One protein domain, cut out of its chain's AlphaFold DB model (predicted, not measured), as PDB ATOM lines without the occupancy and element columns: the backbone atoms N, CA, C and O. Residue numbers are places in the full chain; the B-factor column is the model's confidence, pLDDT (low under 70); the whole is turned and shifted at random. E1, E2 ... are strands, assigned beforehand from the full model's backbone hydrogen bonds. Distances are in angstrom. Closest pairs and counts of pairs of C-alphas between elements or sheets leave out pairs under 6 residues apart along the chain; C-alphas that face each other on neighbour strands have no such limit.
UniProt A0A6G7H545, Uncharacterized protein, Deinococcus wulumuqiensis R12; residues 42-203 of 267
ATOM      1  N   GLY A  42      -0.915  21.556  98.202       41.25
ATOM      2  CA  GLY A  42      -0.636  20.198  98.668       41.25
ATOM      3  C   GLY A  42      -1.829  19.496  99.301       41.25
ATOM      4  O   GLY A  42      -2.543  20.085 100.112       41.25
ATOM      5  N   SER A  43      -2.019  18.220  98.950       42.81
ATOM      6  CA  SER A  43      -2.893  17.305  99.689       42.81
ATOM      7  C   SER A  43      -2.140  16.753 100.903       42.81
ATOM      8  O   SER A  43      -0.977  16.358 100.805       42.81
ATOM      9  N   THR A  44      -2.777  16.767 102.073       44.47
ATOM     10  CA  THR A  44      -2.210  16.228 103.318       44.47
ATOM     11  C   THR A  44      -2.808  14.856 103.598       44.47
ATOM     12  O   THR A  44      -4.026  14.680 103.670       44.47
ATOM     13  N   ALA A  45      -1.925  13.866 103.700       53.03
ATOM     14  CA  ALA A  45      -2.280  12.459 103.564       53.03
ATOM     15  C   ALA A  45      -2.790  11.781 104.843       53.03
ATOM     16  O   ALA A  45      -2.653  12.315 105.934       53.03
ATOM     17  N   SER A  46      -3.307  10.554 104.685       50.94
ATOM     18  CA  SER A  46      -3.933   9.714 105.722       50.94
ATOM     19  C   SER A  46      -5.195  10.315 106.364       50.94
ATOM     20  O   SER A  46      -5.202  11.415 106.904       50.94
ATOM     21  N   ALA A  47      -6.304   9.571 106.322       56.44
ATOM     22  CA  ALA A  47      -7.633  10.069 106.695       56.44
ATOM     23  C   ALA A  47      -7.893  10.065 108.219       56.44
ATOM     24  O   ALA A  47      -8.709   9.285 108.720       56.44
ATOM     25  N   THR A  48      -7.218  10.935 108.978       56.88
ATOM     26  CA  THR A  48      -7.459  11.093 110.427       56.88
ATOM     27  C   THR A  48      -8.912  11.462 110.693       56.88
ATOM     28  O   THR A  48      -9.431  12.418 110.122       56.88
ATOM     29  N   GLY A  49      -9.591  10.705 111.558       58.25
ATOM     30  CA  GLY A  49     -11.000  10.952 111.883       58.25
ATOM     31  C   GLY A  49     -11.964  10.833 110.694       58.25
ATOM     32  O   GLY A  49     -13.095  11.290 110.805       58.25
ATOM     33  N   GLY A  50     -11.541  10.247 109.565       80.94
ATOM     34  CA  GLY A  50     -12.367  10.111 108.362       80.94
ATOM     35  C   GLY A  50     -12.351  11.313 107.408       80.94
ATOM     36  O   GLY A  50     -13.166  11.337 106.486       80.94
ATOM     37  N   VAL A  51     -11.435  12.278 107.587       91.69
ATOM     38  CA  VAL A  51     -11.263  13.428 106.679       91.69
ATOM     39  C   VAL A  51      -9.896  13.429 105.982       91.69
ATOM     40  O   VAL A  51      -8.855  13.277 106.624       91.69
ATOM     41  N   ARG A  52      -9.893  13.628 104.658       93.94
ATOM     42  CA  ARG A  52      -8.718  14.028 103.853       93.94
ATOM     43  C   ARG A  52      -8.861  15.500 103.477       93.94
ATOM     44  O   ARG A  52      -9.986  15.946 103.261       93.94
ATOM     45  N   ALA A  53      -7.762  16.243 103.382       96.81
ATOM     46  CA  ALA A  53      -7.801  17.659 103.024       96.81
ATOM     47  C   ALA A  53      -6.583  18.089 102.207       96.81
ATOM     48  O   ALA A  53      -5.491  17.555 102.386       96.81
ATOM     49  N   ALA A  54      -6.785  19.097 101.364       97.31
ATOM     50  CA  ALA A  54      -5.746  19.786 100.620       97.31
ATOM     51  C   ALA A  54      -5.828  21.291 100.884       97.31
ATOM     52  O   ALA A  54      -6.918  21.865 100.980       97.31
ATOM     53  N   PHE A  55      -4.667  21.934 100.969       97.31
ATOM     54  CA  PHE A  55      -4.530  23.343 101.327       97.31
ATOM     55  C   PHE A  55      -3.728  24.094 100.259       97.31
ATOM     56  O   PHE A  55      -2.832  23.536  99.618       97.31
ATOM     57  N   SER A  56      -4.080  25.360 100.059       95.94
ATOM     58  CA  SER A  56      -3.373  26.310  99.198       95.94
ATOM     59  C   SER A  56      -3.663  27.734  99.663       95.94
ATOM     60  O   SER A  56      -4.594  27.958 100.436       95.94
ATOM     61  N   ASP A  57      -2.961  28.721  99.113       94.75
ATOM     62  CA  ASP A  57      -3.264  30.134  99.360       94.75
ATOM     63  C   ASP A  57      -4.674  30.575  98.921       94.75
ATOM     64  O   ASP A  57      -5.092  31.670  99.279       94.75
ATOM     65  N   ASP A  58      -5.455  29.764  98.205       96.12
ATOM     66  CA  ASP A  58      -6.840  30.110  97.860       96.12
ATOM     67  C   ASP A  58      -7.904  29.417  98.721       96.12
ATOM     68  O   ASP A  58      -9.092  29.722  98.579       96.12
ATOM     69  N   GLY A  59      -7.505  28.554  99.663       97.19
ATOM     70  CA  GLY A  59      -8.406  27.968 100.653       97.19
ATOM     71  C   GLY A  59      -8.064  26.540 101.075       97.19
ATOM     72  O   GLY A  59      -6.985  26.008 100.805       97.19
ATOM     73  N   VAL A  60      -9.044  25.900 101.715       98.31
ATOM     74  CA  VAL A  60      -9.020  24.471 102.063       98.31
ATOM     75  C   VAL A  60     -10.086  23.715 101.269       98.31
ATOM     76  O   VAL A  60     -11.224  24.166 101.144       98.31
ATOM     77  N   ALA A  61      -9.715  22.558 100.732       98.38
ATOM     78  CA  ALA A  61     -10.623  21.577 100.151       98.38
ATOM     79  C   ALA A  61     -10.545  20.298 100.990       98.38
ATOM     80  O   ALA A  61      -9.485  19.989 101.535       98.38
ATOM     81  N   TRP A  62     -11.641  19.555 101.128       98.19
ATOM     82  CA  TRP A  62     -11.662  18.320 101.918       98.19
ATOM     83  C   TRP A  62     -12.674  17.296 101.409       98.19
ATOM     84  O   TRP A  62     -13.653  17.639 100.745       98.19
ATOM     85  N   VAL A  63     -12.445  16.034 101.770       97.44
ATOM     86  CA  VAL A  63     -13.408  14.933 101.648       97.44
ATOM     87  C   VAL A  63     -13.698  14.392 103.042       97.44
ATOM     88  O   VAL A  63     -12.768  14.036 103.765       97.44
ATOM     89  N   SER A  64     -14.977  14.277 103.401       95.69
ATOM     90  CA  SER A  64     -15.438  13.534 104.582       95.69
ATOM     91  C   SER A  64     -16.670  12.708 104.212       95.69
ATOM     92  O   SER A  64     -17.575  13.204 103.540       95.69
ATOM     93  N   GLY A  65     -16.693  11.422 104.577       92.81
ATOM     94  CA  GLY A  65     -17.792  10.507 104.228       92.81
ATOM     95  C   GLY A  65     -18.061  10.376 102.717       92.81
ATOM     96  O   GLY A  65     -19.203  10.175 102.313       92.81
ATOM     97  N   GLY A  66     -17.040  10.571 101.875       94.62
ATOM     98  CA  GLY A  66     -17.163  10.627 100.411       94.62
ATOM     99  C   GLY A  66     -17.735  11.940  99.856       94.62
ATOM    100  O   GLY A  66     -17.732  12.134  98.643       94.62
ATOM    101  N   ARG A  67     -18.189  12.873 100.703       97.56
ATOM    102  CA  ARG A  67     -18.619  14.212 100.282       97.56
ATOM    103  C   ARG A  67     -17.404  15.127 100.169       97.56
ATOM    104  O   ARG A  67     -16.733  15.376 101.170       97.56
ATOM    105  N   ALA A  68     -17.152  15.644  98.969       98.00
ATOM    106  CA  ALA A  68     -16.127  16.653  98.733       98.00
ATOM    107  C   ALA A  68     -16.678  18.079  98.925       98.00
ATOM    108  O   ALA A  68     -17.839  18.362  98.608       98.00
ATOM    109  N   CYS A  69     -15.838  18.964  99.457       98.44
ATOM    110  CA  CYS A  69     -16.160  20.342  99.816       98.44
ATOM    111  C   CYS A  69     -14.941  21.260  99.627       98.44
ATOM    112  O   CYS A  69     -13.798  20.805  99.654       98.44
ATOM    113  N   VAL A  70     -15.191  22.562  99.485       98.38
ATOM    114  CA  VAL A  70     -14.183  23.624  99.383       98.38
ATOM    115  C   VAL A  70     -14.630  24.865 100.159       98.38
ATOM    116  O   VAL A  70     -15.807  25.215 100.168       98.38
ATOM    117  N   ALA A  71     -13.686  25.535 100.815       97.94
ATOM    118  CA  ALA A  71     -13.870  26.798 101.518       97.94
ATOM    119  C   ALA A  71     -12.753  27.757 101.094       97.94
ATOM    120  O   ALA A  71     -11.589  27.568 101.462       97.94
ATOM    121  N   ARG A  72     -13.107  28.773 100.298       96.50
ATOM    122  CA  ARG A  72     -12.154  29.752  99.757       96.50
ATOM    123  C   ARG A  72     -11.949  30.956 100.663       96.50
ATOM    124  O   ARG A  72     -12.868  31.410 101.341       96.50
ATOM    125  N   VAL A  73     -10.757  31.534 100.580       95.06
ATOM    126  CA  VAL A  73     -10.482  32.889 101.076       95.06
ATOM    127  C   VAL A  73     -11.380  33.931 100.377       95.06
ATOM    128  O   VAL A  73     -11.702  33.762  99.200       95.06
ATOM    129  N   PRO A  74     -11.767  35.037 101.044       93.31
ATOM    130  CA  PRO A  74     -11.521  35.360 102.451       93.31
ATOM    131  C   PRO A  74     -12.601  34.830 103.413       93.31
ATOM    132  O   PRO A  74     -12.396  34.885 104.618       93.31
ATOM    133  N   SER A  75     -13.753  34.355 102.920       92.81
ATOM    134  CA  SER A  75     -14.908  34.024 103.775       92.81
ATOM    135  C   SER A  75     -14.833  32.647 104.435       92.81
ATOM    136  O   SER A  75     -15.520  32.414 105.424       92.81
ATOM    137  N   PHE A  76     -14.061  31.720 103.858       95.56
ATOM    138  CA  PHE A  76     -13.992  30.303 104.232       95.56
ATOM    139  C   PHE A  76     -15.366  29.618 104.362       95.56
ATOM    140  O   PHE A  76     -15.519  28.623 105.071       95.56
ATOM    141  N   GLN A  77     -16.373  30.121 103.643       95.62
ATOM    142  CA  GLN A  77     -17.715  29.553 103.656       95.62
ATOM    143  C   GLN A  77     -17.732  28.217 102.884       95.62
ATOM    144  O   GLN A  77     -17.382  28.210 101.701       95.62
ATOM    145  N   PRO A  78     -18.143  27.090 103.504       96.44
ATOM    146  CA  PRO A  78     -18.158  25.791 102.834       96.44
ATOM    147  C   PRO A  78     -19.130  25.727 101.648       96.44
ATOM    148  O   PRO A  78     -20.343  25.864 101.811       96.44
ATOM    149  N   SER A  79     -18.597  25.419 100.469       96.50
ATOM    150  CA  SER A  79     -19.341  24.936  99.306       96.50
ATOM    151  C   SER A  79     -19.101  23.437  99.146       96.50
ATOM    152  O   SER A  79     -17.965  22.973  99.173       96.50
ATOM    153  N   CYS A  80     -20.170  22.661  98.989       97.00
ATOM    154  CA  CYS A  80     -20.110  21.202  98.905       97.00
ATOM    155  C   CYS A  80     -21.048  20.711  97.787       97.00
ATOM    156  O   CYS A  80     -22.217  20.408  98.082       97.00
ATOM    157  N   PRO A  81     -20.591  20.683  96.519       95.62
ATOM    158  CA  PRO A  81     -21.419  20.305  95.375       95.62
ATOM    159  C   PRO A  81     -21.941  18.864  95.478       95.62
ATOM    160  O   PRO A  81     -21.374  18.011  96.163       95.62
ATOM    161  N   ARG A  82     -23.045  18.577  94.779       95.19
ATOM    162  CA  ARG A  82     -23.591  17.216  94.672       95.19
ATOM    163  C   ARG A  82     -22.825  16.445  93.596       95.19
ATOM    164  O   ARG A  82     -23.147  16.551  92.418       95.19
ATOM    165  N   LEU A  83     -21.816  15.694  94.022       95.50
ATOM    166  CA  LEU A  83     -20.985  14.832  93.179       95.50
ATOM    167  C   LEU A  83     -21.197  13.350  93.533       95.50
ATOM    168  O   LEU A  83     -21.854  13.022  94.523       95.50
ATOM    169  N   ALA A  84     -20.610  12.456  92.734       95.75
ATOM    170  CA  ALA A  84     -20.371  11.075  93.154       95.75
ATOM    171  C   ALA A  84     -19.418  11.036  94.376       95.75
ATOM    172  O   ALA A  84     -18.737  12.031  94.638       95.75
ATOM    173  N   PRO A  85     -19.325   9.914  95.117       96.00
ATOM    174  CA  PRO A  85     -18.386   9.791  96.229       96.00
ATOM    175  C   PRO A  85     -16.936  10.036  95.789       96.00
ATOM    176  O   PRO A  85     -16.445   9.391  94.861       96.00
ATOM    177  N   ALA A  86     -16.262  10.964  96.467       96.12
ATOM    178  CA  ALA A  86     -14.871  11.314  96.217       96.12
ATOM    179  C   ALA A  86     -13.897  10.484  97.069       96.12
ATOM    180  O   ALA A  86     -14.216  10.122  98.205       96.12
ATOM    181  N   SER A  87     -12.695  10.225  96.546       93.44
ATOM    182  CA  SER A  87     -11.575   9.611  97.281       93.44
ATOM    183  C   SER A  87     -10.565  10.632  97.801       93.44
ATOM    184  O   SER A  87      -9.983  10.413  98.862       93.44
ATOM    185  N   ASP A  88     -10.332  11.730  97.082       96.25
ATOM    186  CA  ASP A  88      -9.342  12.748  97.450       96.25
ATOM    187  C   ASP A  88      -9.667  14.133  96.870       96.25
ATOM    188  O   ASP A  88     -10.559  14.274  96.029       96.25
ATOM    189  N   VAL A  89      -8.924  15.148  97.313       97.62
ATOM    190  CA  VAL A  89      -8.987  16.537  96.834       97.62
ATOM    191  C   VAL A  89      -7.593  17.105  96.579       97.62
ATOM    192  O   VAL A  89      -6.621  16.694  97.202       97.62
ATOM    193  N   GLY A  90      -7.504  18.082  95.679       96.81
ATOM    194  CA  GLY A  90      -6.262  18.768  95.329       96.81
ATOM    195  C   GLY A  90      -6.497  20.220  94.920       96.81
ATOM    196  O   GLY A  90      -7.631  20.644  94.701       96.81
ATOM    197  N   TRP A  91      -5.409  20.977  94.806       96.56
ATOM    198  CA  TRP A  91      -5.409  22.387  94.413       96.56
ATOM    199  C   TRP A  91      -4.403  22.599  93.288       96.56
ATOM    200  O   TRP A  91      -3.213  22.449  93.530       96.56
ATOM    201  N   GLN A  92      -4.840  22.965  92.084       94.88
ATOM    202  CA  GLN A  92      -3.939  23.184  90.944       94.88
ATOM    203  C   GLN A  92      -3.930  24.654  90.517       94.88
ATOM    204  O   GLN A  92      -4.983  25.248  90.298       94.88
ATOM    205  N   GLN A  93      -2.737  25.238  90.384       89.31
ATOM    206  CA  GLN A  93      -2.551  26.640  89.995       89.31
ATOM    207  C   GLN A  93      -2.998  26.891  88.547       89.31
ATOM    208  O   GLN A  93      -2.397  26.370  87.607       89.31
ATOM    209  N   SER A  94      -4.040  27.707  88.355       80.12
ATOM    210  CA  SER A  94      -4.665  27.931  87.047       80.12
ATOM    211  C   SER A  94      -4.394  29.344  86.522       80.12
ATOM    212  O   SER A  94      -5.148  30.281  86.781       80.12
ATOM    213  N   GLY A  95      -3.324  29.490  85.732       65.69
ATOM    214  CA  GLY A  95      -3.162  30.599  84.777       65.69
ATOM    215  C   GLY A  95      -3.224  32.017  85.362       65.69
ATOM    216  O   GLY A  95      -3.815  32.898  84.747       65.69
ATOM    217  N   GLY A  96      -2.667  32.238  86.557       66.12
ATOM    218  CA  GLY A  96      -2.665  33.553  87.217       66.12
ATOM    219  C   GLY A  96      -3.992  33.963  87.872       66.12
ATOM    220  O   GLY A  96      -4.073  35.051  88.429       66.12
ATOM    221  N   GLN A  97      -5.012  33.097  87.856       69.81
ATOM    222  CA  GLN A  97      -6.323  33.319  88.492       69.81
ATOM    223  C   GLN A  97      -6.465  32.580  89.841       69.81
ATOM    224  O   GLN A  97      -7.575  32.368  90.334       69.81
ATOM    225  N   GLY A  98      -5.337  32.171  90.431       83.44
ATOM    226  CA  GLY A  98      -5.270  31.344  91.636       83.44
ATOM    227  C   GLY A  98      -5.510  29.852  91.381       83.44
ATOM    228  O   GLY A  98      -5.715  29.397  90.249       83.44
ATOM    229  N   ALA A  99      -5.498  29.070  92.455       92.19
ATOM    230  CA  ALA A  99      -5.665  27.628  92.414       92.19
ATOM    231  C   ALA A  99      -7.139  27.216  92.255       92.19
ATOM    232  O   ALA A  99      -8.050  27.781  92.874       92.19
ATOM    233  N   ASP A 100      -7.391  26.230  91.400       94.56
ATOM    234  CA  ASP A 100      -8.667  25.526  91.291       94.56
ATOM    235  C   ASP A 100      -8.696  24.362  92.276       94.56
ATOM    236  O   ASP A 100      -7.731  23.600  92.357       94.56
ATOM    237  N   ALA A 101      -9.803  24.221  93.004       96.94
ATOM    238  CA  ALA A 101     -10.039  23.069  93.859       96.94
ATOM    239  C   ALA A 101     -10.594  21.926  93.005       96.94
ATOM    240  O   ALA A 101     -11.587  22.104  92.299       96.94
ATOM    241  N   TRP A 102      -9.972  20.756  93.084       97.56
ATOM    242  CA  TRP A 102     -10.353  19.556  92.345       97.56
ATOM    243  C   TRP A 102     -10.692  18.413  93.305       97.56
ATOM    244  O   TRP A 102     -10.128  18.329  94.395       97.56
ATOM    245  N   ALA A 103     -11.581  17.511  92.887       97.81
ATOM    246  CA  ALA A 103     -11.912  16.278  93.595       97.81
ATOM    247  C   ALA A 103     -11.753  15.052  92.685       97.81
ATOM    248  O   ALA A 103     -12.157  15.068  91.519       97.81
ATOM    249  N   ALA A 104     -11.189  13.980  93.242       97.00
ATOM    250  CA  ALA A 104     -11.060  12.678  92.601       97.00
ATOM    251  C   ALA A 104     -12.318  11.839  92.840       97.00
ATOM    252  O   ALA A 104     -12.664  11.549  93.984       97.00
ATOM    253  N   LEU A 105     -12.990  11.439  91.760       96.62
ATOM    254  CA  LEU A 105     -14.208  10.632  91.756       96.62
ATOM    255  C   LEU A 105     -13.884   9.258  91.131       96.62
ATOM    256  O   LEU A 105     -14.041   9.085  89.918       96.62
ATOM    257  N   PRO A 106     -13.411   8.268  91.912       92.88
ATOM    258  CA  PRO A 106     -12.872   7.024  91.361       92.88
ATOM    259  C   PRO A 106     -13.944   6.151  90.699       92.88
ATOM    260  O   PRO A 106     -13.680   5.559  89.661       92.88
ATOM    261  N   GLY A 107     -15.169   6.126  91.243       92.19
ATOM    262  CA  GLY A 107     -16.292   5.345  90.703       92.19
ATOM    263  C   GLY A 107     -16.622   5.644  89.230       92.19
ATOM    264  O   GLY A 107     -16.695   4.705  88.443       92.19
ATOM    265  N   PRO A 108     -16.798   6.918  88.823       94.62
ATOM    266  CA  PRO A 108     -16.931   7.293  87.412       94.62
ATOM    267  C   PRO A 108     -15.590   7.465  86.669       94.62
ATOM    268  O   PRO A 108     -15.605   7.777  85.482       94.62
ATOM    269  N   GLY A 109     -14.438   7.305  87.332       95.06
ATOM    270  CA  GLY A 109     -13.112   7.473  86.724       95.06
ATOM    271  C   GLY A 109     -12.740   8.923  86.367       95.06
ATOM    272  O   GLY A 109     -12.038   9.155  85.375       95.06
ATOM    273  N   LEU A 110     -13.242   9.896  87.137       96.38
ATOM    274  CA  LEU A 110     -13.151  11.331  86.840       96.38
ATOM    275  C   LEU A 110     -12.327  12.109  87.873       96.38
ATOM    276  O   LEU A 110     -12.317  11.788  89.060       96.38
ATOM    277  N   VAL A 111     -11.747  13.224  87.432       97.19
ATOM    278  CA  VAL A 111     -11.326  14.338  88.295       97.19
ATOM    279  C   VAL A 111     -12.062  15.596  87.845       97.19
ATOM    280  O   VAL A 111     -12.081  15.905  86.653       97.19
ATOM    281  N   VAL A 112     -12.711  16.296  88.780       97.12
ATOM    282  CA  VAL A 112     -13.599  17.441  88.488       97.12
ATOM    283  C   VAL A 112     -13.282  18.644  89.370       97.12
ATOM    284  O   VAL A 112     -12.822  18.460  90.498       97.12
ATOM    285  N   THR A 113     -13.530  19.866  88.895       96.69
ATOM    286  CA  THR A 113     -13.454  21.054  89.761       96.69
ATOM    287  C   THR A 113     -14.618  21.085  90.758       96.69
ATOM    288  O   THR A 113     -15.750  20.719  90.440       96.69
ATOM    289  N   LEU A 114     -14.329  21.506  91.990       96.38
ATOM    290  CA  LEU A 114     -15.313  21.666  93.068       96.38
ATOM    291  C   LEU A 114     -16.064  23.000  92.995       96.38
ATOM    292  O   LEU A 114     -17.184  23.108  93.496       96.38
ATOM    293  N   ASP A 115     -15.434  24.014  92.407       91.94
ATOM    294  CA  ASP A 115     -15.967  25.362  92.253       91.94
ATOM    295  C   ASP A 115     -15.378  26.069  91.016       91.94
ATOM    296  O   ASP A 115     -14.778  25.438  90.145       91.94
ATOM    297  N   ARG A 116     -15.610  27.386  90.916       88.56
ATOM    298  CA  ARG A 116     -15.287  28.226  89.751       88.56
ATOM    299  C   ARG A 116     -15.871  27.639  88.456       88.56
ATOM    300  O   ARG A 116     -17.062  27.337  88.413       88.56
ATOM    301  N   ALA A 117     -15.088  27.566  87.380       87.31
ATOM    302  CA  ALA A 117     -15.553  27.027  86.108       87.31
ATOM    303  C   ALA A 117     -15.622  25.487  86.181       87.31
ATOM    304  O   ALA A 117     -14.619  24.864  86.543       87.31
ATOM    305  N   PRO A 118     -16.753  24.852  85.819       90.88
ATOM    306  CA  PRO A 118     -16.860  23.398  85.826       90.88
ATOM    307  C   PRO A 118     -15.947  22.796  84.751       90.88
ATOM    308  O   PRO A 118     -16.107  23.059  83.559       90.88
ATOM    309  N   ARG A 119     -14.989  21.973  85.179       93.81
ATOM    310  CA  ARG A 119     -14.085  21.193  84.326       93.81
ATOM    311  C   ARG A 119     -14.089  19.745  84.799       93.81
ATOM    312  O   ARG A 119     -14.133  19.495  86.001       93.81
ATOM    313  N   SER A 120     -13.985  18.816  83.854       95.06
ATOM    314  CA  SER A 120     -13.956  17.374  84.113       95.06
ATOM    315  C   SER A 120     -12.907  16.710  83.232       95.06
ATOM    316  O   SER A 120     -12.859  16.966  82.030       95.06
ATOM    317  N   LEU A 121     -12.094  15.839  83.822       95.94
ATOM    318  CA  LEU A 121     -11.064  15.059  83.144       95.94
ATOM    319  C   LEU A 121     -11.405  13.570  83.263       95.94
ATOM    320  O   LEU A 121     -11.616  13.072  84.371       95.94
ATOM    321  N   ASN A 122     -11.431  12.861  82.132       95.75
ATOM    322  CA  ASN A 122     -11.502  11.399  82.105       95.75
ATOM    323  C   ASN A 122     -10.100  10.850  82.373       95.75
ATOM    324  O   ASN A 122      -9.204  11.028  81.550       95.75
ATOM    325  N   VAL A 123      -9.905  10.224  83.530       94.06
ATOM    326  CA  VAL A 123      -8.566   9.883  84.042       94.06
ATOM    327  C   VAL A 123      -8.426   8.413  84.434       94.06
ATOM    328  O   VAL A 123      -7.312   7.891  84.398       94.06
ATOM    329  N   GLY A 124      -9.530   7.723  84.729       92.12
ATOM    330  CA  GLY A 124      -9.538   6.366  85.282       92.12
ATOM    331  C   GLY A 124      -9.600   6.377  86.811       92.12
ATOM    332  O   GLY A 124      -9.970   7.382  87.415       92.12
ATOM    333  N   ALA A 125      -9.260   5.260  87.454       88.88
ATOM    334  CA  ALA A 125      -9.311   5.155  88.911       88.88
ATOM    335  C   ALA A 125      -8.185   5.978  89.572       88.88
ATOM    336  O   ALA A 125      -7.000   5.733  89.327       88.88
ATOM    337  N   VAL A 126      -8.562   6.972  90.388       89.88
ATOM    338  CA  VAL A 126      -7.656   7.949  91.026       89.88
ATOM    339  C   VAL A 126      -7.627   7.770  92.541       89.88
ATOM    340  O   VAL A 126      -8.665   7.755  93.209       89.88
ATOM    341  N   VAL A 127      -6.410   7.699  93.082       87.94
ATOM    342  CA  VAL A 127      -6.134   7.444  94.506       87.94
ATOM    343  C   VAL A 127      -5.853   8.737  95.271       87.94
ATOM    344  O   VAL A 127      -6.282   8.873  96.425       87.94
ATOM    345  N   LEU A 128      -5.106   9.653  94.642       94.06
ATOM    346  CA  LEU A 128      -4.557  10.870  95.248       94.06
ATOM    347  C   LEU A 128      -4.373  12.005  94.231       94.06
ATOM    348  O   LEU A 128      -4.142  11.761  93.044       94.06
ATOM    349  N   LEU A 129      -4.388  13.239  94.730       96.75
ATOM    350  CA  LEU A 129      -4.115  14.466  93.988       96.75
ATOM    351  C   LEU A 129      -2.956  15.256  94.623       96.75
ATOM    352  O   LEU A 129      -2.862  15.379  95.839       96.75
ATOM    353  N   SER A 130      -2.096  15.849  93.796       96.19
ATOM    354  CA  SER A 130      -1.181  16.936  94.181       96.19
ATOM    355  C   SER A 130      -1.564  18.216  93.425       96.19
ATOM    356  O   SER A 130      -2.614  18.254  92.779       96.19
ATOM    357  N   SER A 131      -0.743  19.272  93.462       94.81
ATOM    358  CA  SER A 131      -0.990  20.446  92.606       94.81
ATOM    359  C   SER A 131      -0.521  20.279  91.163       94.81
ATOM    360  O   SER A 131      -1.022  20.978  90.280       94.81
ATOM    361  N   THR A 132       0.389  19.332  90.900       93.50
ATOM    362  CA  THR A 132       0.905  19.065  89.546       93.50
ATOM    363  C   THR A 132       0.312  17.806  88.909       93.50
ATOM    364  O   THR A 132       0.252  17.725  87.680       93.50
ATOM    365  N   ARG A 133      -0.141  16.833  89.715       95.31
ATOM    366  CA  ARG A 133      -0.469  15.472  89.265       95.31
ATOM    367  C   ARG A 133      -1.747  14.881  89.859       95.31
ATOM    368  O   ARG A 133      -2.156  15.163  90.982       95.31
ATOM    369  N   ILE A 134      -2.308  13.974  89.070       96.44
ATOM    370  CA  ILE A 134      -3.435  13.092  89.351       96.44
ATOM    371  C   ILE A 134      -2.876  11.664  89.388       96.44
ATOM    372  O   ILE A 134      -2.463  11.149  88.347       96.44
ATOM    373  N   TYR A 135      -2.825  11.030  90.563       95.31
ATOM    374  CA  TYR A 135      -2.210   9.708  90.757       95.31
ATOM    375  C   TYR A 135      -3.238   8.582  90.636       95.31
ATOM    376  O   TYR A 135      -4.286   8.607  91.288       95.31
ATOM    377  N   ARG A 136      -2.919   7.573  89.823       93.00
ATOM    378  CA  ARG A 136      -3.845   6.501  89.438       93.00
ATOM    379  C   ARG A 136      -3.510   5.167  90.101       93.00
ATOM    380  O   ARG A 136      -2.378   4.941  90.522       93.00
ATOM    381  N   GLU A 137      -4.497   4.274  90.183       88.25
ATOM    382  CA  GLU A 137      -4.347   2.945  90.811       88.25
ATOM    383  C   GLU A 137      -3.315   2.041  90.108       88.25
ATOM    384  O   GLU A 137      -2.735   1.162  90.742       88.25
ATOM    385  N   ASP A 138      -3.030   2.289  88.826       88.62
ATOM    386  CA  ASP A 138      -1.988   1.601  88.049       88.62
ATOM    387  C   ASP A 138      -0.551   2.099  88.346       88.62
ATOM    388  O   ASP A 138       0.415   1.603  87.764       88.62
ATOM    389  N   GLY A 139      -0.386   3.083  89.241       90.00
ATOM    390  CA  GLY A 139       0.896   3.714  89.571       90.00
ATOM    391  C   GLY A 139       1.379   4.750  88.545       90.00
ATOM    392  O   GLY A 139       2.454   5.332  88.706       90.00
ATOM    393  N   SER A 140       0.613   5.022  87.488       93.50
ATOM    394  CA  SER A 140       0.870   6.142  86.579       93.50
ATOM    395  C   SER A 140       0.285   7.454  87.125       93.50
ATOM    396  O   SER A 140      -0.458   7.473  88.111       93.50
ATOM    397  N   ALA A 141       0.629   8.575  86.489       95.69
ATOM    398  CA  ALA A 141       0.047   9.873  86.808       95.69
ATOM    399  C   ALA A 141      -0.315  10.647  85.538       95.69
ATOM    400  O   ALA A 141       0.309  10.477  84.491       95.69
ATOM    401  N   LEU A 142      -1.301  11.531  85.656       96.25
ATOM    402  CA  LEU A 142      -1.655  12.516  84.634       96.25
ATOM    403  C   LEU A 142      -1.470  13.930  85.185       96.25
ATOM    404  O   LEU A 142      -1.528  14.141  86.396       96.25
ATOM    405  N   THR A 143      -1.259  14.904  84.311       94.88
ATOM    406  CA  THR A 143      -1.375  16.329  84.646       94.88
ATOM    407  C   THR A 143      -2.846  16.765  84.636       94.88
ATOM    408  O   THR A 143      -3.722  16.072  84.114       94.88
ATOM    409  N   TYR A 144      -3.129  17.973  85.125       93.44
ATOM    410  CA  TYR A 144      -4.455  18.598  84.997       93.44
ATOM    411  C   TYR A 144      -4.780  19.107  83.572       93.44
ATOM    412  O   TYR A 144      -5.894  19.564  83.325       93.44
ATOM    413  N   SER A 145      -3.844  18.993  82.622       92.12
ATOM    414  CA  SER A 145      -4.089  19.080  81.171       92.12
ATOM    415  C   SER A 145      -4.477  17.727  80.544       92.12
ATOM    416  O   SER A 145      -4.845  17.687  79.374       92.12
ATOM    417  N   GLY A 146      -4.428  16.624  81.305       92.25
ATOM    418  CA  GLY A 146      -4.670  15.261  80.814       92.25
ATOM    419  C   GLY A 146      -3.452  14.597  80.155       92.25
ATOM    420  O   GLY A 146      -3.575  13.511  79.593       92.25
ATOM    421  N   GLU A 147      -2.280  15.227  80.223       95.06
ATOM    422  CA  GLU A 147      -1.029  14.728  79.645       95.06
ATOM    423  C   GLU A 147      -0.355  13.714  80.583       95.06
ATOM    424  O   GLU A 147      -0.597  13.695  81.791       95.06
ATOM    425  N   ALA A 148       0.514  12.857  80.039       94.62
ATOM    426  CA  ALA A 148       1.209  11.836  80.820       94.62
ATOM    427  C   ALA A 148       2.252  12.458  81.769       94.62
ATOM    428  O   ALA A 148       3.293  12.953  81.336       94.62
ATOM    429  N   GLY A 149       1.994  12.386  83.075       92.31
ATOM    430  CA  GLY A 149       2.949  12.755  84.116       92.31
ATOM    431  C   GLY A 149       3.818  11.566  84.537       92.31
ATOM    432  O   GLY A 149       3.436  10.402  84.394       92.31
ATOM    433  N   ARG A 150       4.986  11.833  85.136       93.44
ATOM    434  CA  ARG A 150       5.743  10.776  85.821       93.44
ATOM    435  C   ARG A 150       4.978  10.351  87.078       93.44
ATOM    436  O   ARG A 150       4.860  11.148  88.010       93.44
ATOM    437  N   GLY A 151       4.475   9.117  87.072       90.50
ATOM    438  CA  GLY A 151       3.869   8.454  88.227       90.50
ATOM    439  C   GLY A 151       4.891   7.771  89.141       90.50
ATOM    440  O   GLY A 151       6.100   7.971  89.011       90.50
ATOM    441  N   VAL A 152       4.392   6.937  90.054       89.75
ATOM    442  CA  VAL A 152       5.182   6.120  90.982       89.75
ATOM    443  C   VAL A 152       4.571   4.725  91.033       89.75
ATOM    444  O   VAL A 152       3.431   4.571  91.455       89.75
ATOM    445  N   ALA A 153       5.332   3.706  90.630       85.06
ATOM    446  CA  ALA A 153       4.853   2.326  90.611       85.06
ATOM    447  C   ALA A 153       4.456   1.833  92.017       85.06
ATOM    448  O   ALA A 153       5.246   1.924  92.962       85.06
ATOM    449  N   GLY A 154       3.248   1.273  92.126       83.12
ATOM    450  CA  GLY A 154       2.600   0.911  93.390       83.12
ATOM    451  C   GLY A 154       1.556   1.946  93.829       83.12
ATOM    452  O   GLY A 154       1.312   2.929  93.140       83.12
ATOM    453  N   ALA A 155       0.928   1.716  94.984       82.69
ATOM    454  CA  ALA A 155      -0.077   2.620  95.542       82.69
ATOM    455  C   ALA A 155       0.570   3.601  96.544       82.69
ATOM    456  O   ALA A 155       0.907   3.183  97.659       82.69
ATOM    457  N   PRO A 156       0.772   4.888  96.198       89.69
ATOM    458  CA  PRO A 156       1.175   5.893  97.175       89.69
ATOM    459  C   PRO A 156       0.083   6.083  98.240       89.69
ATOM    460  O   PRO A 156      -1.107   6.149  97.937       89.69
ATOM    461  N   LEU A 157       0.501   6.195  99.502       88.56
ATOM    462  CA  LEU A 157      -0.367   6.499 100.649       88.56
ATOM    463  C   LEU A 157      -0.600   8.009 100.808       88.56
ATOM    464  O   LEU A 157      -1.541   8.437 101.477       88.56
ATOM    465  N   ALA A 158       0.289   8.800 100.205       92.25
ATOM    466  CA  ALA A 158       0.373  10.245 100.320       92.25
ATOM    467  C   ALA A 158       0.941  10.867  99.043       92.25
ATOM    468  O   ALA A 158       1.838  10.270  98.449       92.25
ATOM    469  N   ALA A 159       0.484  12.066  98.675       95.12
ATOM    470  CA  ALA A 159       1.051  12.874  97.597       95.12
ATOM    471  C   ALA A 159       0.953  14.366  97.951       95.12
ATOM    472  O   ALA A 159      -0.116  14.835  98.325       95.12
ATOM    473  N   VAL A 160       2.053  15.112  97.829       96.44
ATOM    474  CA  VAL A 160       2.099  16.565  98.060       96.44
ATOM    475  C   VAL A 160       3.029  17.214  97.036       96.44
ATOM    476  O   VAL A 160       3.997  16.588  96.603       96.44
ATOM    477  N   THR A 161       2.774  18.469  96.671       96.62
ATOM    478  CA  THR A 161       3.775  19.304  95.993       96.62
ATOM    479  C   THR A 161       4.468  20.168  97.048       96.62
ATOM    480  O   THR A 161       3.795  20.752  97.896       96.62
ATOM    481  N   GLY A 162       5.798  20.188  97.038       94.88
ATOM    482  CA  GLY A 162       6.633  20.892  98.011       94.88
ATOM    483  C   GLY A 162       6.975  22.335  97.635       94.88
ATOM    484  O   GLY A 162       6.687  22.780  96.524       94.88
ATOM    485  N   GLY A 163       7.658  23.052  98.533       90.38
ATOM    486  CA  GLY A 163       8.088  24.447  98.333       90.38
ATOM    487  C   GLY A 163       9.153  24.669  97.260       90.38
ATOM    488  O   GLY A 163       9.350  25.792  96.799       90.38
ATOM    489  N   ASP A 164       9.793  23.596  96.795       93.50
ATOM    490  CA  ASP A 164      10.630  23.582  95.593       93.50
ATOM    491  C   ASP A 164       9.825  23.376  94.288       93.50
ATOM    492  O   ASP A 164      10.415  23.251  93.214       93.50
ATOM    493  N   GLY A 165       8.490  23.322  94.375       93.25
ATOM    494  CA  GLY A 165       7.569  23.086  93.261       93.25
ATOM    495  C   GLY A 165       7.521  21.634  92.773       93.25
ATOM    496  O   GLY A 165       6.911  21.365  91.738       93.25
ATOM    497  N   ARG A 166       8.173  20.695  93.470       96.06
ATOM    498  CA  ARG A 166       8.267  19.288  93.048       96.06
ATOM    499  C   ARG A 166       7.265  18.408  93.765       96.06
ATOM    500  O   ARG A 166       6.836  18.697  94.877       96.06
ATOM    501  N   ASP A 167       6.931  17.291  93.135       96.69
ATOM    502  CA  ASP A 167       6.017  16.310  93.708       96.69
ATOM    503  C   ASP A 167       6.748  15.267  94.563       96.69
ATOM    504  O   ASP A 167       7.804  14.741  94.193       96.69
ATOM    505  N   TYR A 168       6.132  14.940  95.695       97.62
ATOM    506  CA  TYR A 168       6.604  13.986  96.690       97.62
ATOM    507  C   TYR A 168       5.477  13.027  97.071       97.62
ATOM    508  O   TYR A 168       4.317  13.428  97.149       97.62
ATOM    509  N   VAL A 169       5.820  11.773  97.366       96.31
ATOM    510  CA  VAL A 169       4.876  10.754  97.849       96.31
ATOM    511  C   VAL A 169       5.426   9.989  99.048       96.31
ATOM    512  O   VAL A 169       6.640   9.858  99.205       96.31
ATOM    513  N   VAL A 170       4.529   9.409  99.850       95.19
ATOM    514  CA  VAL A 170       4.879   8.293 100.747       95.19
ATOM    515  C   VAL A 170       4.447   6.996 100.074       95.19
ATOM    516  O   VAL A 170       3.255   6.760  99.874       95.19
ATOM    517  N   LEU A 171       5.416   6.154  99.722       91.94
ATOM    518  CA  LEU A 171       5.204   4.837  99.129       91.94
ATOM    519  C   LEU A 171       5.610   3.769 100.151       91.94
ATOM    520  O   LEU A 171       6.794   3.574 100.427       91.94
ATOM    521  N   GLY A 172       4.629   3.091 100.751       88.75
ATOM    522  CA  GLY A 172       4.867   2.141 101.842       88.75
ATOM    523  C   GLY A 172       5.439   2.826 103.089       88.75
ATOM    524  O   GLY A 172       4.685   3.341 103.909       88.75
ATOM    525  N   ARG A 173       6.772   2.824 103.231       91.94
ATOM    526  CA  ARG A 173       7.523   3.535 104.288       91.94
ATOM    527  C   ARG A 173       8.609   4.474 103.743       91.94
ATOM    528  O   ARG A 173       9.420   4.980 104.514       91.94
ATOM    529  N   GLU A 174       8.651   4.704 102.434       96.69
ATOM    530  CA  GLU A 174       9.628   5.597 101.811       96.69
ATOM    531  C   GLU A 174       9.000   6.948 101.456       96.69
ATOM    532  O   GLU A 174       7.985   6.995 100.758       96.69
ATOM    533  N   LEU A 175       9.634   8.045 101.879       97.31
ATOM    534  CA  LEU A 175       9.383   9.374 101.323       97.31
ATOM    535  C   LEU A 175      10.189   9.485 100.033       97.31
ATOM    536  O   LEU A 175      11.422   9.422 100.062       97.31
ATOM    537  N   ARG A 176       9.500   9.645  98.907       97.44
ATOM    538  CA  ARG A 176      10.118   9.681  97.582       97.44
ATOM    539  C   ARG A 176       9.768  10.966  96.855       97.44
ATOM    540  O   ARG A 176       8.596  11.323  96.770       97.44
ATOM    541  N   ARG A 177      10.774  11.626  96.282       97.50
ATOM    542  CA  ARG A 177      10.557  12.648  95.253       97.50
ATOM    543  C   ARG A 177      10.226  11.951  93.938       97.50
ATOM    544  O   ARG A 177      10.863  10.962  93.583       97.50
ATOM    545  N   VAL A 178       9.225  12.447  93.223       96.88
ATOM    546  CA  VAL A 178       8.662  11.741  92.065       96.88
ATOM    547  C   VAL A 178       9.498  11.946  90.802       96.88
ATOM    548  O   VAL A 178       9.685  11.003  90.037       96.88
ATOM    549  N   ASP A 179      10.057  13.140  90.593       93.75
ATOM    550  CA  ASP A 179      10.723  13.505  89.332       93.75
ATOM    551  C   ASP A 179      11.969  12.668  89.031       93.75
ATOM    552  O   ASP A 179      12.103  12.123  87.938       93.75
ATOM    553  N   ASP A 180      12.853  12.496  90.011       94.12
ATOM    554  CA  ASP A 180      14.047  11.644  89.935       94.12
ATOM    555  C   ASP A 180      13.840  10.261  90.583       94.12
ATOM    556  O   ASP A 180      14.689   9.381  90.449       94.12
ATOM    557  N   GLY A 181      12.708  10.042  91.259       94.12
ATOM    558  CA  GLY A 181      12.420   8.821  92.010       94.12
ATOM    559  C   GLY A 181      13.227   8.685  93.308       94.12
ATOM    560  O   GLY A 181      13.217   7.600  93.902       94.12
ATOM    561  N   ALA A 182      13.943   9.734  93.734       96.50
ATOM    562  CA  ALA A 182      14.888   9.680  94.843       96.50
ATOM    563  C   ALA A 182      14.193   9.379  96.180       96.50
ATOM    564  O   ALA A 182      13.226  10.042  96.556       96.50
ATOM    565  N   VAL A 183      14.719   8.396  96.914       97.19
ATOM    566  CA  VAL A 183      14.300   8.072  98.284       97.19
ATOM    567  C   VAL A 183      15.010   9.019  99.249       97.19
ATOM    568  O   VAL A 183      16.239   9.038  99.294       97.19
ATOM    569  N   LEU A 184      14.239   9.800 100.004       97.12
ATOM    570  CA  LEU A 184      14.740  10.834 100.917       97.12
ATOM    571  C   LEU A 184      14.655  10.408 102.388       97.12
ATOM    572  O   LEU A 184      15.506  10.786 103.185       97.12
ATOM    573  N   ASP A 185      13.672   9.572 102.723       97.12
ATOM    574  CA  ASP A 185      13.556   8.877 104.007       97.12
ATOM    575  C   ASP A 185      13.048   7.447 103.754       97.12
ATOM    576  O   ASP A 185      12.254   7.224 102.840       97.12
ATOM    577  N   ARG A 186      13.507   6.480 104.558       97.00
ATOM    578  CA  ARG A 186      13.090   5.061 104.551       97.00
ATOM    579  C   ARG A 186      12.271   4.660 105.784       97.00
ATOM    580  O   ARG A 186      11.839   3.514 105.902       97.00
ATOM    581  N   ALA A 187      12.077   5.589 106.715       96.12
ATOM    582  CA  ALA A 187      11.265   5.435 107.913       96.12
ATOM    583  C   ALA A 187      10.062   6.396 107.912       96.12
ATOM    584  O   ALA A 187       9.536   6.713 108.984       96.12
ATOM    585  N   ALA A 188       9.607   6.805 106.722       95.81
ATOM    586  CA  ALA A 188       8.579   7.814 106.536       95.81
ATOM    587  C   ALA A 188       7.258   7.441 107.221       95.81
ATOM    588  O   ALA A 188       6.897   6.270 107.384       95.81
ATOM    589  N   GLN A 189       6.555   8.481 107.648       94.50
ATOM    590  CA  GLN A 189       5.372   8.417 108.495       94.50
ATOM    591  C   GLN A 189       4.085   8.693 107.683       94.50
ATOM    592  O   GLN A 189       4.173   9.194 106.561       94.50
ATOM    593  N   PRO A 190       2.880   8.378 108.208       88.31
ATOM    594  CA  PRO A 190       1.648   8.368 107.406       88.31
ATOM    595  C   PRO A 190       1.159   9.736 106.907       88.31
ATOM    596  O   PRO A 190       0.365   9.782 105.965       88.31
ATOM    597  N   PHE A 191       1.596  10.834 107.529       91.75
ATOM    598  CA  PHE A 191       1.245  12.197 107.126       91.75
ATOM    599  C   PHE A 191       2.389  12.799 106.329       91.75
ATOM    600  O   PHE A 191       3.536  12.762 106.767       91.75
ATOM    601  N   LEU A 192       2.061  13.381 105.180       95.94
ATOM    602  CA  LEU A 192       2.984  14.081 104.296       95.94
ATOM    603  C   LEU A 192       2.580  15.552 104.249       95.94
ATOM    604  O   LEU A 192       1.392  15.850 104.110       95.94
ATOM    605  N   TYR A 193       3.557  16.445 104.369       96.00
ATOM    606  CA  TYR A 193       3.348  17.888 104.337       96.00
ATOM    607  C   TYR A 193       4.470  18.590 103.570       96.00
ATOM    608  O   TYR A 193       5.606  18.110 103.519       96.00
ATOM    609  N   ALA A 194       4.126  19.717 102.949       96.00
ATOM    610  CA  ALA A 194       5.070  20.552 102.224       96.00
ATOM    611  C   ALA A 194       6.008  21.300 103.188       96.00
ATOM    612  O   ALA A 194       5.668  21.568 104.346       96.00
ATOM    613  N   THR A 195       7.210  21.606 102.712       95.19
ATOM    614  CA  THR A 195       8.188  22.459 103.388       95.19
ATOM    615  C   THR A 195       8.840  23.388 102.355       95.19
ATOM    616  O   THR A 195       8.932  23.010 101.185       95.19
ATOM    617  N   PRO A 196       9.414  24.541 102.757       91.81
ATOM    618  CA  PRO A 196      10.021  25.501 101.819       91.81
ATOM    619  C   PRO A 196      11.166  24.971 100.933       91.81
ATOM    620  O   PRO A 196      11.659  25.695 100.071       91.81
ATOM    621  N   SER A 197      11.631  23.737 101.153       92.00
ATOM    622  CA  SER A 197      12.677  23.058 100.380       92.00
ATOM    623  C   SER A 197      12.254  21.692  99.811       92.00
ATOM    624  O   SER A 197      13.105  20.967  99.293       92.00
ATOM    625  N   GLY A 198      10.971  21.323  99.905       95.94
ATOM    626  CA  GLY A 198      10.443  20.044  99.429       95.94
ATOM    627  C   GLY A 198       9.263  19.555 100.267       95.94
ATOM    628  O   GLY A 198       8.267  20.255 100.424       95.94
ATOM    629  N   ALA A 199       9.359  18.339 100.802       97.19
ATOM    630  CA  ALA A 199       8.348  17.763 101.685       97.19
ATOM    631  C   ALA A 199       8.986  16.981 102.838       97.19
ATOM    632  O   ALA A 199      10.133  16.539 102.751       97.19
ATOM    633  N   ALA A 200       8.220  16.774 103.907       96.94
ATOM    634  CA  ALA A 200       8.599  15.960 105.058       96.94
ATOM    635  C   ALA A 200       7.410  15.117 105.546       96.94
ATOM    636  O   ALA A 200       6.261  15.375 105.184       96.94
ATOM    637  N   SER A 201       7.680  14.093 106.364       96.56
ATOM    638  CA  SER A 201       6.636  13.223 106.920       96.56
ATOM    639  C   SER A 201       6.513  13.336 108.442       96.56
ATOM    640  O   SER A 201       7.474  13.679 109.132       96.56
ATOM    641  N   ALA A 202       5.315  13.087 108.972       95.69
ATOM    642  CA  ALA A 202       5.000  13.133 110.399       95.69
ATOM    643  C   ALA A 202       4.049  12.000 110.815       95.69
ATOM    644  O   ALA A 202       3.302  11.456 110.003       95.69
ATOM    645  N   ALA A 203       4.070  11.645 112.102       93.38
ATOM    646  CA  ALA A 203       3.187  10.628 112.689       93.38
ATOM    647  C   ALA A 203       1.774  11.152 113.032       93.38
ATOM    648  O   ALA A 203       0.914  10.383 113.451       93.38
TER     649      ALA A 203
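AT A GLANCE: This is residues 42 to 203 of the 267 residues of an uncharacterized protein of Deinococcus wulumuqiensis R12 (UniProt A0A6G7H545). The domain is a partial propeller of small sheets that fan out like blades from a middle where the short strand E1 has C-alphas within 8 A of E5, E9, E11 and E15, one strand from each of the other four sheets. The sheets E1 to E4 and E5 to E8 form blades at one end, E11 to E14 and the small sheet E15 and E16 lie face to face at the other, and the E9 and E10 blade lies between; the fan stays open between E2 and E15. The printed part has 162 residues and 16 named strands, E1 to E16 in chain order, with no named helix; the class is all strand, though under half of the residues, 74, are in named elements. The sheets run in the order of their strands along the chain, and neighbours are antiparallel, except that E1 and E2 meet only at a point. The whole is compact and rounded, with a radius of gyration of the C-alphas of 14.4 A and spans of 39 by 34 by 31 A.

HOW THE PARTS SIT: E5, residues 88 to 93, E6, 99 to 105, E7, 110 to 113, and E8, 120 to 122, form a meander, each strand the antiparallel neighbour of the one before. N 102 and O 90 are 2.8 A apart, N 105 and O 110 2.8 A, and N 121 and O 111 2.8 A, within hydrogen-bond range. This sheet is only just strongly twisted, its C-alphas up to 4.2 A off the best plane. E2, residues 51 to 56, E3, 59 to 64, and E4, 67 to 72, form a second meander, with N 54 and O 61 2.8 A apart and N 71 and O 60 2.8 A. The closest C-alphas of E2 and E5 are those of Ala 54 and Gly 90, 5.4 A apart. E1, residues 42 to 44, meets E2 only at a point, where C-alphas 43 and 54 face each other at 3.9 A. E9, residues 126 to 129, and E10, 134 to 136, are an antiparallel hairpin, with N 127 and O 135 2.9 A apart. The closest C-alphas of E5 and E9 are those of Gly 90 and Leu 129, 5.0 A apart. E11, residues 158 to 161, E12, 167 to 171, E13, 174 to 177, and E14, 183 to 185, form a third meander, with N 168 and O 160 2.8 A apart, N 169 and O 176 2.9 A, and N 184 and O 175 2.8 A. The closest C-alphas of E1 and E11 are those of Gly 42 and Val 160, 4.6 A apart. E15, residues 191 to 195, and E16, 198 to 202, are a hairpin, with N 193 and O 200 3.0 A apart. Their sheet and that of E11 to E14 form a sandwich, two sheets face to face, 8.2 A centre to centre with planes 11 degrees apart. E2 and E15 are apart.

IN THESE COORDINATES: E1 begins at C-alpha 42, (-0.636, 20.198, 98.668). E6 is the longest strand by residues and spans 19.0 A from first to last C-alpha, beginning at (-5.665, 27.628, 92.414). E5 spans 17.2 A, E2 16.9 A, E4 16.8 A and E3 16.5 A. E16 spans 14.1 A and ends at C-alpha 202, (5.000, 13.133, 110.399).

THE WHOLE: The C-alphas farthest apart, those of Ala 117 and Ala 187, are 40.8 A apart. The printed part has no cut. The links E4 to E5, 15 residues, and E10 to E11, 21 residues, are long. In the second, residues 141 to 142 pair antiparallel with residues 134 to 135 of E10 and with residues 148 to 149. The mean pLDDT of the printed part is 91.6; residues 42 to 49 and 95 to 97 are under 70.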